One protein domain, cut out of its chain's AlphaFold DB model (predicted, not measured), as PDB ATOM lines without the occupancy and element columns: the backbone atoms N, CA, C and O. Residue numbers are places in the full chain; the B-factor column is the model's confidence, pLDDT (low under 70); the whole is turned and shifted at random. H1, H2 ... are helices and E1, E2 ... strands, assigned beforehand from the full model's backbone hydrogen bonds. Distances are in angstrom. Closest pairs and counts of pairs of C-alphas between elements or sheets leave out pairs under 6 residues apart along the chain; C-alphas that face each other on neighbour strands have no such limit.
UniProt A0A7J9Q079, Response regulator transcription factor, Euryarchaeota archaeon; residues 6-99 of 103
ATOM      1  N   LEU A   6     -50.210  21.509  -3.217       40.81
ATOM      2  CA  LEU A   6     -48.835  21.168  -3.647       40.81
ATOM      3  C   LEU A   6     -47.880  20.980  -2.459       40.81
ATOM      4  O   LEU A   6     -47.054  20.074  -2.471       40.81
ATOM      5  N   ILE A   7     -48.039  21.777  -1.398       45.34
ATOM      6  CA  ILE A   7     -47.133  21.752  -0.239       45.34
ATOM      7  C   ILE A   7     -47.216  20.422   0.519       45.34
ATOM      8  O   ILE A   7     -46.181  19.885   0.917       45.34
ATOM      9  N   ASN A   8     -48.416  19.846   0.668       44.00
ATOM     10  CA  ASN A   8     -48.611  18.579   1.385       44.00
ATOM     11  C   ASN A   8     -47.852  17.407   0.746       44.00
ATOM     12  O   ASN A   8     -47.471  16.481   1.454       44.00
ATOM     13  N   ALA A   9     -47.622  17.431  -0.570       41.00
ATOM     14  CA  ALA A   9     -46.885  16.369  -1.248       41.00
ATOM     15  C   ALA A   9     -45.368  16.474  -1.012       41.00
ATOM     16  O   ALA A   9     -44.721  15.468  -0.740       41.00
ATOM     17  N   ILE A  10     -44.815  17.692  -1.032       49.22
ATOM     18  CA  ILE A  10     -43.374  17.926  -0.830       49.22
ATOM     19  C   ILE A  10     -42.991  17.753   0.646       49.22
ATOM     20  O   ILE A  10     -41.961  17.159   0.962       49.22
ATOM     21  N   THR A  11     -43.840  18.199   1.578       46.19
ATOM     22  CA  THR A  11     -43.565  18.073   3.023       46.19
ATOM     23  C   THR A  11     -43.587  16.633   3.532       46.19
ATOM     24  O   THR A  11     -42.935  16.350   4.536       46.19
ATOM     25  N   TYR A  12     -44.275  15.707   2.854       43.09
ATOM     26  CA  TYR A  12     -44.347  14.306   3.286       43.09
ATOM     27  C   TYR A  12     -43.074  13.494   2.997       43.09
ATOM     28  O   TYR A  12     -42.849  12.485   3.666       43.09
ATOM     29  N   GLN A  13     -42.222  13.937   2.063       42.12
ATOM     30  CA  GLN A  13     -41.002  13.215   1.676       42.12
ATOM     31  C   GLN A  13     -39.721  13.780   2.313       42.12
ATOM     32  O   GLN A  13     -38.660  13.163   2.207       42.12
ATOM     33  N   VAL A  14     -39.789  14.928   3.001       46.75
ATOM     34  CA  VAL A  14     -38.653  15.434   3.782       46.75
ATOM     35  C   VAL A  14     -38.604  14.652   5.086       46.75
ATOM     36  O   VAL A  14     -39.266  14.982   6.073       46.75
ATOM     37  N   SER A  15     -37.810  13.585   5.103       44.47
ATOM     38  CA  SER A  15     -37.397  12.914   6.331       44.47
ATOM     39  C   SER A  15     -36.979  13.996   7.333       44.47
ATOM     40  O   SER A  15     -36.041  14.754   7.078       44.47
ATOM     41  N   CYS A  16     -37.678  14.099   8.475       45.19
ATOM     42  CA  CYS A  16     -37.429  15.119   9.512       45.19
ATOM     43  C   CYS A  16     -35.982  15.141  10.047       45.19
ATOM     44  O   CYS A  16     -35.647  15.968  10.896       45.19
ATOM     45  N   ASP A  17     -35.133  14.228   9.591       49.88
ATOM     46  CA  ASP A  17     -33.741  14.124   9.979       49.88
ATOM     47  C   ASP A  17     -32.855  15.187   9.321       49.88
ATOM     48  O   ASP A  17     -31.846  15.546   9.923       49.88
ATOM     49  N   ASN A  18     -33.258  15.776   8.182       58.09
ATOM     50  CA  ASN A  18     -32.418  16.709   7.414       58.09
ATOM     51  C   ASN A  18     -33.041  18.106   7.192       58.09
ATOM     52  O   ASN A  18     -33.021  18.661   6.099       58.09
ATOM     53  N   MET A  19     -33.572  18.723   8.255       71.81
ATOM     54  CA  MET A  19     -33.968  20.144   8.246       71.81
ATOM     55  C   MET A  19     -32.730  21.054   8.379       71.81
ATOM     56  O   MET A  19     -32.475  21.621   9.447       71.81
ATOM     57  N   SER A  20     -31.923  21.156   7.318       76.81
ATOM     58  CA  SER A  20     -30.669  21.934   7.292       76.81
ATOM     59  C   SER A  20     -30.883  23.452   7.401       76.81
ATOM     60  O   SER A  20     -30.033  24.154   7.939       76.81
ATOM     61  N   PHE A  21     -32.045  23.953   6.974       79.88
ATOM     62  CA  PHE A  21     -32.443  25.365   7.085       79.88
ATOM     63  C   PHE A  21     -32.816  25.793   8.523       79.88
ATOM     64  O   PHE A  21     -32.905  26.987   8.845       79.88
ATOM     65  N   LEU A  22     -33.037  24.827   9.419       85.81
ATOM     66  CA  LEU A  22     -33.250  25.075  10.841       85.81
ATOM     67  C   LEU A  22     -31.921  25.070  11.594       85.81
ATOM     68  O   LEU A  22     -31.022  24.274  11.316       85.81
ATOM     69  N   THR A  23     -31.826  25.925  12.611       88.81
ATOM     70  CA  THR A  23     -30.717  25.850  13.569       88.81
ATOM     71  C   THR A  23     -30.787  24.541  14.360       88.81
ATOM     72  O   THR A  23     -31.864  23.961  14.502       88.81
ATOM     73  N   GLU A  24     -29.664  24.107  14.939       88.06
ATOM     74  CA  GLU A  24     -29.590  22.900  15.785       88.06
ATOM     75  C   GLU A  24     -30.703  22.873  16.843       88.06
ATOM     76  O   GLU A  24     -31.416  21.889  17.022       88.06
ATOM     77  N   ARG A  25     -30.915  24.026  17.487       88.94
ATOM     78  CA  ARG A  25     -31.928  24.205  18.521       88.94
ATOM     79  C   ARG A  25     -33.352  24.121  17.976       88.94
ATOM     80  O   ARG A  25     -34.195  23.482  18.595       88.94
ATOM     81  N   GLU A  26     -33.645  24.776  16.856       90.12
ATOM     82  CA  GLU A  26     -34.973  24.708  16.228       90.12
ATOM     83  C   GLU A  26     -35.288  23.285  15.760       90.12
ATOM     84  O   GLU A  26     -36.398  22.804  15.978       90.12
ATOM     85  N   ARG A  27     -34.300  22.588  15.188       90.06
ATOM     86  CA  ARG A  27     -34.423  21.191  14.763       90.06
ATOM     87  C   ARG A  27     -34.758  20.283  15.940       90.06
ATOM     88  O   ARG A  27     -35.683  19.481  15.845       90.06
ATOM     89  N   GLU A  28     -34.053  20.441  17.056       91.50
ATOM     90  CA  GLU A  28     -34.295  19.632  18.248       91.50
ATOM     91  C   GLU A  28     -35.655  19.942  18.891       91.50
ATOM     92  O   GLU A  28     -36.398  19.025  19.235       91.50
ATOM     93  N   ILE A  29     -36.059  21.219  18.950       92.31
ATOM     94  CA  ILE A  29     -37.417  21.602  19.374       92.31
ATOM     95  C   ILE A  29     -38.472  20.913  18.497       92.31
ATOM     96  O   ILE A  29     -39.421  20.334  19.026       92.31
ATOM     97  N   MET A  30     -38.298  20.914  17.171       90.88
ATOM     98  CA  MET A  30     -39.217  20.251  16.240       90.88
ATOM     99  C   MET A  30     -39.248  18.727  16.418       90.88
ATOM    100  O   MET A  30     -40.327  18.132  16.394       90.88
ATOM    101  N   ARG A  31     -38.100  18.084  16.672       90.31
ATOM    102  CA  ARG A  31     -38.034  16.648  16.997       90.31
ATOM    103  C   ARG A  31     -38.783  16.319  18.286       90.31
ATOM    104  O   ARG A  31     -39.568  15.372  18.311       90.31
ATOM    105  N   MET A  32     -38.604  17.118  19.339       92.31
ATOM    106  CA  MET A  32     -39.319  16.931  20.605       92.31
ATOM    107  C   MET A  32     -40.833  17.121  20.441       92.31
ATOM    108  O   MET A  32     -41.607  16.348  21.010       92.31
ATOM    109  N   LEU A  33     -41.265  18.102  19.640       91.06
ATOM    110  CA  LEU A  33     -42.679  18.295  19.299       91.06
ATOM    111  C   LEU A  33     -43.240  17.093  18.529       91.06
ATOM    112  O   LEU A  33     -44.314  16.606  18.878       91.06
ATOM    113  N   LYS A  34     -42.497  16.562  17.548       88.62
ATOM    114  CA  LYS A  34     -42.865  15.340  16.809       88.62
ATOM    115  C   LYS A  34     -42.998  14.126  17.733       88.62
ATOM    116  O   LYS A  34     -43.889  13.307  17.541       88.62
ATOM    117  N   ALA A  35     -42.161  14.038  18.765       90.06
ATOM    118  CA  ALA A  35     -42.248  13.018  19.811       90.06
ATOM    119  C   ALA A  35     -43.380  13.264  20.838       90.06
ATOM    120  O   ALA A  35     -43.471  12.548  21.836       90.06
ATOM    121  N   GLY A  36     -44.225  14.283  20.639       93.50
ATOM    122  CA  GLY A  36     -45.375  14.589  21.491       93.50
ATOM    123  C   GLY A  36     -45.045  15.350  22.779       93.50
ATOM    124  O   GLY A  36     -45.882  15.422  23.681       93.50
ATOM    125  N   LYS A  37     -43.839  15.921  22.914       93.81
ATOM    126  CA  LYS A  37     -43.480  16.729  24.092       93.81
ATOM    127  C   LYS A  37     -44.229  18.060  24.080       93.81
ATOM    128  O   LYS A  37     -44.366  18.711  23.048       93.81
ATOM    129  N   ARG A  38     -44.681  18.502  25.257       94.69
ATOM    130  CA  ARG A  38     -45.345  19.803  25.411       94.69
ATOM    131  C   ARG A  38     -44.299  20.914  25.450       94.69
ATOM    132  O   ARG A  38     -43.201  20.718  25.966       94.69
ATOM    133  N   VAL A  39     -44.675  22.114  25.009       93.75
ATOM    134  CA  VAL A  39     -43.816  23.318  25.021       93.75
ATOM    135  C   VAL A  39     -43.172  23.559  26.393       93.75
ATOM    136  O   VAL A  39     -41.982  23.850  26.466       93.75
ATOM    137  N   LYS A  40     -43.927  23.343  27.478       94.06
ATOM    138  CA  LYS A  40     -43.437  23.456  28.863       94.06
ATOM    139  C   LYS A  40     -42.278  22.512  29.174       94.06
ATOM    140  O   LYS A  40     -41.318  22.895  29.838       94.06
ATOM    141  N   ASP A  41     -42.363  21.272  28.707       95.50
ATOM    142  CA  ASP A  41     -41.345  20.252  28.970       95.50
ATOM    143  C   ASP A  41     -40.090  20.503  28.128       95.50
ATOM    144  O   ASP A  41     -38.970  20.313  28.603       95.50
ATOM    145  N   ILE A  42     -40.273  21.021  26.913       95.44
ATOM    146  CA  ILE A  42     -39.186  21.495  26.047       95.44
ATOM    147  C   ILE A  42     -38.478  22.696  26.692       95.44
ATOM    148  O   ILE A  42     -37.251  22.730  26.757       95.44
ATOM    149  N   GLY A  43     -39.233  23.657  27.236       94.12
ATOM    150  CA  GLY A  43     -38.680  24.813  27.949       94.12
ATOM    151  C   GLY A  43     -37.812  24.395  29.134       94.12
ATOM    152  O   GLY A  43     -36.678  24.858  29.264       94.12
ATOM    153  N   LYS A  44     -38.287  23.429  29.933       95.25
ATOM    154  CA  LYS A  44     -37.503  22.825  31.024       95.25
ATOM    155  C   LYS A  44     -36.223  22.158  30.525       95.25
ATOM    156  O   LYS A  44     -35.173  22.367  31.128       95.25
ATOM    157  N   HIS A  45     -36.295  21.393  29.434       94.44
ATOM    158  CA  HIS A  45     -35.135  20.707  28.857       94.44
ATOM    159  C   HIS A  45     -34.027  21.691  28.452       94.44
ATOM    160  O   HIS A  45     -32.870  21.512  28.821       94.44
ATOM    161  N   PHE A  46     -34.395  22.782  27.777       93.25
ATOM    162  CA  PHE A  46     -33.456  23.817  27.331       93.25
ATOM    163  C   PHE A  46     -33.172  24.909  28.371       93.25
ATOM    164  O   PHE A  46     -32.433  25.847  28.071       93.25
ATOM    165  N   LYS A  47     -33.756  24.820  29.575       95.12
ATOM    166  CA  LYS A  47     -33.680  25.846  30.630       95.12
ATOM    167  C   LYS A  47     -34.063  27.248  30.131       95.12
ATOM    168  O   LYS A  47     -33.409  28.236  30.458       95.12
ATOM    169  N   VAL A  48     -35.128  27.340  29.335       93.94
ATOM    170  CA  VAL A  48     -35.681  28.610  28.837       93.94
ATOM    171  C   VAL A  48     -37.173  28.732  29.124       93.94
ATOM    172  O   VAL A  48     -37.840  27.755  29.458       93.94
ATOM    173  N   SER A  49     -37.713  29.941  28.965       95.94
ATOM    174  CA  SER A  49     -39.147  30.185  29.103       95.94
ATOM    175  C   SER A  49     -39.958  29.555  27.967       95.94
ATOM    176  O   SER A  49     -39.492  29.451  26.828       95.94
ATOM    177  N   ASP A  50     -41.220  29.235  28.256       94.38
ATOM    178  CA  ASP A  50     -42.195  28.775  27.259       94.38
ATOM    179  C   ASP A  50     -42.297  29.753  26.076       94.38
ATOM    180  O   ASP A  50     -42.364  29.341  24.922       94.38
ATOM    181  N   ALA A  51     -42.234  31.060  26.353       95.12
ATOM    182  CA  ALA A  51     -42.259  32.103  25.331       95.12
ATOM    183  C   ALA A  51     -41.064  32.013  24.365       95.12
ATOM    184  O   ALA A  51     -41.223  32.231  23.164       95.12
ATOM    185  N   SER A  52     -39.875  31.660  24.865       93.75
ATOM    186  CA  SER A  52     -38.690  31.458  24.026       93.75
ATOM    187  C   SER A  52     -38.859  30.253  23.103       93.75
ATOM    188  O   SER A  52     -38.536  30.354  21.920       93.75
ATOM    189  N   VAL A  53     -39.418  29.149  23.606       94.50
ATOM    190  CA  VAL A  53     -39.719  27.963  22.789       94.50
ATOM    191  C   VAL A  53     -40.756  28.300  21.718       94.50
ATOM    192  O   VAL A  53     -40.524  28.021  20.544       94.50
ATOM    193  N   SER A  54     -41.851  28.972  22.084       94.25
ATOM    194  CA  SER A  54     -42.868  29.429  21.129       94.25
ATOM    195  C   SER A  54     -42.280  30.331  20.043       94.25
ATOM    196  O   SER A  54     -42.611  30.173  18.872       94.25
ATOM    197  N   LYS A  55     -41.354  31.232  20.399       95.06
ATOM    198  CA  LYS A  55     -40.651  32.073  19.422       95.06
ATOM    199  C   LYS A  55     -39.810  31.244  18.449       95.06
ATOM    200  O   LYS A  55     -39.855  31.508  17.253       95.06
ATOM    201  N   SER A  56     -39.082  30.234  18.928       92.69
ATOM    202  CA  SER A  56     -38.335  29.318  18.053       92.69
ATOM    203  C   SER A  56     -39.251  28.551  17.096       92.69
ATOM    204  O   SER A  56     -38.905  28.393  15.929       92.69
ATOM    205  N   ILE A  57     -40.433  28.128  17.553       93.00
ATOM    206  CA  ILE A  57     -41.433  27.473  16.697       93.00
ATOM    207  C   ILE A  57     -41.921  28.438  15.608       93.00
ATOM    208  O   ILE A  57     -41.941  28.074  14.435       93.00
ATOM    209  N   SER A  58     -42.264  29.677  15.972       93.44
ATOM    210  CA  SER A  58     -42.684  30.700  15.006       93.44
ATOM    211  C   SER A  58     -41.593  31.018  13.983       93.44
ATOM    212  O   SER A  58     -41.881  31.115  12.795       93.44
ATOM    213  N   ASN A  59     -40.335  31.129  14.417       92.06
ATOM    214  CA  ASN A  59     -39.206  31.359  13.517       92.06
ATOM    215  C   ASN A  59     -39.042  30.213  12.514       92.06
ATOM    216  O   ASN A  59     -38.906  30.456  11.319       92.06
ATOM    217  N   ALA A  60     -39.091  28.968  12.990       88.69
ATOM    218  CA  ALA A  60     -39.014  27.794  12.133       88.69
ATOM    219  C   ALA A  60     -40.178  27.737  11.132       88.69
ATOM    220  O   ALA A  60     -39.951  27.450   9.962       88.69
ATOM    221  N   LYS A  61     -41.401  28.087  11.554       87.38
ATOM    222  CA  LYS A  61     -42.554  28.213  10.650       87.38
ATOM    223  C   LYS A  61     -42.315  29.267   9.566       87.38
ATOM    224  O   LYS A  61     -42.543  28.983   8.399       87.38
ATOM    225  N   ASN A  62     -41.836  30.452   9.935       88.00
ATOM    226  CA  ASN A  62     -41.578  31.521   8.967       88.00
ATOM    227  C   ASN A  62     -40.508  31.121   7.945       88.00
ATOM    228  O   ASN A  62     -40.633  31.460   6.779       88.00
ATOM    229  N   LYS A  63     -39.490  30.355   8.353       86.69
ATOM    230  CA  LYS A  63     -38.502  29.814   7.408       86.69
ATOM    231  C   LYS A  63     -39.128  28.869   6.383       86.69
ATOM    232  O   LYS A  63     -38.708  28.890   5.238       86.69
ATOM    233  N   ILE A  64     -40.107  28.058   6.786       83.69
ATOM    234  CA  ILE A  64     -40.821  27.163   5.862       83.69
ATOM    235  C   ILE A  64     -41.641  27.981   4.865       83.69
ATOM    236  O   ILE A  64     -41.552  27.720   3.677       83.69
ATOM    237  N   VAL A  65     -42.367  29.000   5.335       80.62
ATOM    238  CA  VAL A  65     -43.138  29.893   4.453       80.62
ATOM    239  C   VAL A  65     -42.221  30.589   3.445       80.62
ATOM    240  O   VAL A  65     -42.495  30.566   2.256       80.62
ATOM    241  N   ASN A  66     -41.081  31.118   3.892       83.06
ATOM    242  CA  ASN A  66     -40.125  31.744   2.977       83.06
ATOM    243  C   ASN A  66     -39.572  30.748   1.941       83.06
ATOM    244  O   ASN A  66     -39.367  31.121   0.796       83.06
ATOM    245  N   LEU A  67     -39.345  29.485   2.322       83.62
ATOM    246  CA  LEU A  67     -38.931  28.448   1.371       83.62
ATOM    247  C   LEU A  67     -40.024  28.136   0.342       83.62
ATOM    248  O   LEU A  67     -39.699  27.818  -0.795       83.62
ATOM    249  N   GLU A  68     -41.300  28.198   0.727       80.31
ATOM    250  CA  GLU A  68     -42.418  28.051  -0.211       80.31
ATOM    251  C   GLU A  68     -42.419  29.191  -1.235       80.31
ATOM    252  O   GLU A  68     -42.505  28.915  -2.432       80.31
ATOM    253  N   ASP A  69     -42.230  30.432  -0.779       79.00
ATOM    254  CA  ASP A  69     -42.124  31.610  -1.647       79.00
ATOM    255  C   ASP A  69     -40.906  31.506  -2.591       79.00
ATOM    256  O   ASP A  69     -41.009  31.782  -3.788       79.00
ATOM    257  N   ASP A  70     -39.756  31.050  -2.078       82.75
ATOM    258  CA  ASP A  70     -38.539  30.836  -2.872       82.75
ATOM    259  C   ASP A  70     -38.749  29.748  -3.942       82.75
ATOM    260  O   ASP A  70     -38.331  29.909  -5.090       82.75
ATOM    261  N   ILE A  71     -39.417  28.642  -3.596       83.19
ATOM    262  CA  ILE A  71     -39.751  27.567  -4.543       83.19
ATOM    263  C   ILE A  71     -40.706  28.078  -5.624       83.19
ATOM    264  O   ILE A  71     -40.499  27.786  -6.803       83.19
ATOM    265  N   GLU A  72     -41.738  28.839  -5.249       81.62
ATOM    266  CA  GLU A  72     -42.681  29.427  -6.205       81.62
ATOM    267  C   GLU A  72     -41.957  30.354  -7.185       81.62
ATOM    268  O   GLU A  72     -42.151  30.238  -8.398       81.62
ATOM    269  N   PHE A  73     -41.049  31.193  -6.684       80.62
ATOM    270  CA  PHE A  73     -40.215  32.046  -7.522       80.62
ATOM    271  C   PHE A  73     -39.367  31.234  -8.507       80.62
ATOM    272  O   PHE A  73     -39.372  31.538  -9.698       80.62
ATOM    273  N   LEU A  74     -38.675  30.183  -8.047       80.31
ATOM    274  CA  LEU A  74     -37.826  29.335  -8.897       80.31
ATOM    275  C   LEU A  74     -38.613  28.601  -9.996       80.31
ATOM    276  O   LEU A  74     -38.078  28.367 -11.083       80.31
ATOM    277  N   ILE A  75     -39.874  28.253  -9.730       80.50
ATOM    278  CA  ILE A  75     -40.784  27.693 -10.736       80.50
ATOM    279  C   ILE A  75     -41.174  28.759 -11.762       80.50
ATOM    280  O   ILE A  75     -41.122  28.492 -12.962       80.50
ATOM    281  N   ASP A  76     -41.521  29.969 -11.314       78.31
ATOM    282  CA  ASP A  76     -41.948  31.068 -12.192       78.31
ATOM    283  C   ASP A  76     -40.845  31.490 -13.175       78.31
ATOM    284  O   ASP A  76     -41.095  31.697 -14.364       78.31
ATOM    285  N   ILE A  77     -39.588  31.516 -12.720       78.25
ATOM    286  CA  ILE A  77     -38.437  31.801 -13.589       78.25
ATOM    287  C   ILE A  77     -37.976  30.592 -14.423       78.25
ATOM    288  O   ILE A  77     -37.015  30.703 -15.185       78.25
ATOM    289  N   GLY A  78     -38.643  29.441 -14.299       73.06
ATOM    290  CA  GLY A  78     -38.383  28.241 -15.094       73.06
ATOM    291  C   GLY A  78     -37.090  27.500 -14.746       73.06
ATOM    292  O   GLY A  78     -36.577  26.767 -15.591       73.06
ATOM    293  N   PHE A  79     -36.565  27.682 -13.530       77.88
ATOM    294  CA  PHE A  79     -35.374  26.980 -13.031       77.88
ATOM    295  C   PHE A  79     -35.693  25.595 -12.466       77.88
ATOM    296  O   PHE A  79     -34.836  24.711 -12.450       77.88
ATOM    297  N   MET A  80     -36.921  25.380 -12.002       80.44
ATOM    298  CA  MET A  80     -37.380  24.072 -11.549       80.44
ATOM    299  C   MET A  80     -38.845  23.843 -11.903       80.44
ATOM    300  O   MET A  80     -39.599  24.777 -12.157       80.44
ATOM    301  N   THR A  81     -39.255  22.584 -11.900       80.38
ATOM    302  CA  THR A  81     -40.654  22.178 -12.012       80.38
ATOM    303  C   THR A  81     -40.954  21.070 -11.009       80.38
ATOM    304  O   THR A  81     -40.046  20.422 -10.486       80.38
ATOM    305  N   ILE A  82     -42.237  20.871 -10.721       79.19
ATOM    306  CA  ILE A  82     -42.715  19.789  -9.861       79.19
ATOM    307  C   ILE A  82     -43.488  18.815 -10.746       79.19
ATOM    308  O   ILE A  82     -44.586  19.124 -11.211       79.19
ATOM    309  N   LEU A  83     -42.921  17.632 -10.971       75.25
ATOM    310  CA  LEU A  83     -43.517  16.561 -11.769       75.25
ATOM    311  C   LEU A  83     -43.607  15.305 -10.907       75.25
ATOM    312  O   LEU A  83     -42.640  14.918 -10.269       75.25
ATOM    313  N   ASN A  84     -44.780  14.671 -10.854       71.38
ATOM    314  CA  ASN A  84     -44.999  13.438 -10.079       71.38
ATOM    315  C   ASN A  84     -44.576  13.520  -8.593       71.38
ATOM    316  O   ASN A  84     -44.138  12.527  -8.023       71.38
ATOM    317  N   ASN A  85     -44.744  14.686  -7.957       68.94
ATOM    318  CA  ASN A  85     -44.271  14.994  -6.595       68.94
ATOM    319  C   ASN A  85     -42.739  14.985  -6.416       68.94
ATOM    320  O   ASN A  85     -42.261  14.997  -5.283       68.94
ATOM    321  N   GLU A  86     -41.977  15.018  -7.506       69.88
ATOM    322  CA  GLU A  86     -40.524  15.154  -7.501       69.88
ATOM    323  C   GLU A  86     -40.115  16.536  -8.029       69.88
ATOM    324  O   GLU A  86     -40.788  17.131  -8.876       69.88
ATOM    325  N   ILE A  87     -39.024  17.070  -7.475       75.00
ATOM    326  CA  ILE A  87     -38.438  18.339  -7.910       75.00
ATOM    327  C   ILE A  87     -37.470  18.040  -9.053       75.00
ATOM    328  O   ILE A  87     -36.443  17.395  -8.841       75.00
ATOM    329  N   GLU A  88     -37.774  18.544 -10.245       79.44
ATOM    330  CA  GLU A  88     -36.872  18.493 -11.393       79.44
ATOM    331  C   GLU A  88     -36.241  19.871 -11.618       79.44
ATOM    332  O   GLU A  88     -36.939  20.865 -11.825       79.44
ATOM    333  N   PHE A  89     -34.909  19.935 -11.590       75.00
ATOM    334  CA  PHE A  89     -34.165  21.146 -11.933       75.00
ATOM    335  C   PHE A  89     -34.012  21.240 -13.447       75.00
ATOM    336  O   PHE A  89     -33.485  20.335 -14.098       75.00
ATOM    337  N   ILE A  90     -34.473  22.348 -14.013       69.75
ATOM    338  CA  ILE A  90     -34.379  22.612 -15.441       69.75
ATOM    339  C   ILE A  90     -33.013  23.272 -15.683       69.75
ATOM    340  O   ILE A  90     -32.697  24.299 -15.095       69.75
ATOM    341  N   SER A  91     -32.189  22.623 -16.511       60.25
ATOM    342  CA  SER A  91     -30.795  22.975 -16.844       60.25
ATOM    343  C   SER A  91     -30.494  24.482 -16.985       60.25
ATOM    344  O   SER A  91     -31.274  25.234 -17.568       60.25
ATOM    345  N   GLU A  92     -29.281  24.866 -16.556       57.03
ATOM    346  CA  GLU A  92     -28.683  26.217 -16.504       57.03
ATOM    347  C   GLU A  92     -28.699  27.022 -17.822       57.03
ATOM    348  O   GLU A  92     -28.390  28.213 -17.817       57.03
ATOM    349  N   SER A  93     -29.031  26.411 -18.965       56.47
ATOM    350  CA  SER A  93     -28.928  27.055 -20.285       56.47
ATOM    351  C   SER A  93     -30.209  27.718 -20.802       56.47
ATOM    352  O   SER A  93     -30.195  28.279 -21.903       56.47
ATOM    353  N   ARG A  94     -31.328  27.673 -20.064       54.47
ATOM    354  CA  ARG A  94     -32.572  28.313 -20.521       54.47
ATOM    355  C   ARG A  94     -32.541  29.824 -20.272       54.47
ATOM    356  O   ARG A  94     -32.858  30.302 -19.190       54.47
ATOM    357  N   ASP A  95     -32.169  30.573 -21.313       54.72
ATOM    358  CA  ASP A  95     -32.292  32.036 -21.387       54.72
ATOM    359  C   ASP A  95     -33.748  32.458 -21.064       54.72
ATOM    360  O   ASP A  95     -34.672  32.013 -21.760       54.72
ATOM    361  N   PRO A  96     -33.986  33.324 -20.056       54.38
ATOM    362  CA  PRO A  96     -35.319  33.798 -19.665       54.38
ATOM    363  C   PRO A  96     -36.153  34.367 -20.825       54.38
ATOM    364  O   PRO A  96     -37.383  34.376 -20.770       54.38
ATOM    365  N   LYS A  97     -35.510  34.816 -21.914       54.34
ATOM    366  CA  LYS A  97     -36.191  35.301 -23.128       54.34
ATOM    367  C   LYS A  97     -37.001  34.231 -23.862       54.34
ATOM    368  O   LYS A  97     -37.885  34.597 -24.637       54.34
ATOM    369  N   ALA A  98     -36.719  32.945 -23.651       51.59
ATOM    370  CA  ALA A  98     -37.470  31.856 -24.269       51.59
ATOM    371  C   ALA A  98     -38.895  31.735 -23.693       51.59
ATOM    372  O   ALA A  98     -39.841  31.540 -24.450       51.59
ATOM    373  N   LEU A  99     -39.068  31.963 -22.385       49.22
ATOM    374  CA  LEU A  99     -40.358  31.845 -21.687       49.22
ATOM    375  C   LEU A  99     -41.360  32.943 -22.077       49.22
ATOM    376  O   LEU A  99     -42.569  32.726 -22.066       49.22
TER     377      LEU A  99
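Overview. This is residues 6 to 99 of the 103 residues of the protein "Response regulator transcription factor" of Euryarchaeota archaeon (UniProt A0A7J9Q079). One long helix, H4, forms a straight spine, with the other helices and strands set along one side of it except H5: the short helices H2 and H3 cross it near its first end, and the small hairpin of E1 and E2 turns off its last end. H1 lies loosely between these two groups, and H5 lies beyond the last end of H4. The 94 printed residues include five named helices and two named strands, in the order H1, H2, H3, H4, E1, E2, H5, and the class is mostly helix. The whole is loose, with a radius of gyration of the C-alphas of 17.3 A, and spans 56 by 22 by 19 A.

Arrangement. H1, residues 6 to 11, is close to but not clearly touching H4, residues 50 to 76; their closest C-alphas, of Ile 7 and Glu 68, are 7.9 A apart. H2, residues 24 to 34, touches residues 53 to 60 of H4 about perpendicular, at 82 degrees, closest at the C-alphas of Glu 26 and Ser 56, 6.0 A. H3, residues 39 to 46, forms a helical hairpin with H2; they only just touch, with 3 pairs of C-alphas within 8 A, the closest Ile 29 and Ile 42 at 6.9 A. H3 touches residues 50 to 54 of H4 at 81 degrees, about perpendicular, closest at the C-alphas of Gly 43 and Asp 50, 5.3 A. E1, residues 80 to 83, and E2, residues 86 to 89, form an antiparallel hairpin, with N 81 and O 88 within hydrogen-bond range at 2.9 A. H5, residues 96 to 99, is apart from H4. Every O i to N i+4 pair is within hydrogen-bond range in H2, H3 and H4, against 1 of 2 in H1; H5 is too short for such a pair.

Along the chain. H1 begins at C-alpha 6, (-48.835, 21.168, -3.647). H2 is 15.3 A long and H3 10.6 A. H4 runs 39.5 A from C-alpha 50 at (-42.195, 28.775, 27.259) to C-alpha 76 at (-41.948, 31.068, -12.192). E1 and E2 have four residues each, and H5 ends at C-alpha 99.

Size, cuts and confidence. The C-alphas farthest apart, of Lys 44 and Ala 98, are 56.0 A apart. The printed part has no cut. The link from H1 to H2 is long, with 12 residues. The pLDDT is under 70 at residues 6 to 18, 85 to 86 and 90 to 99.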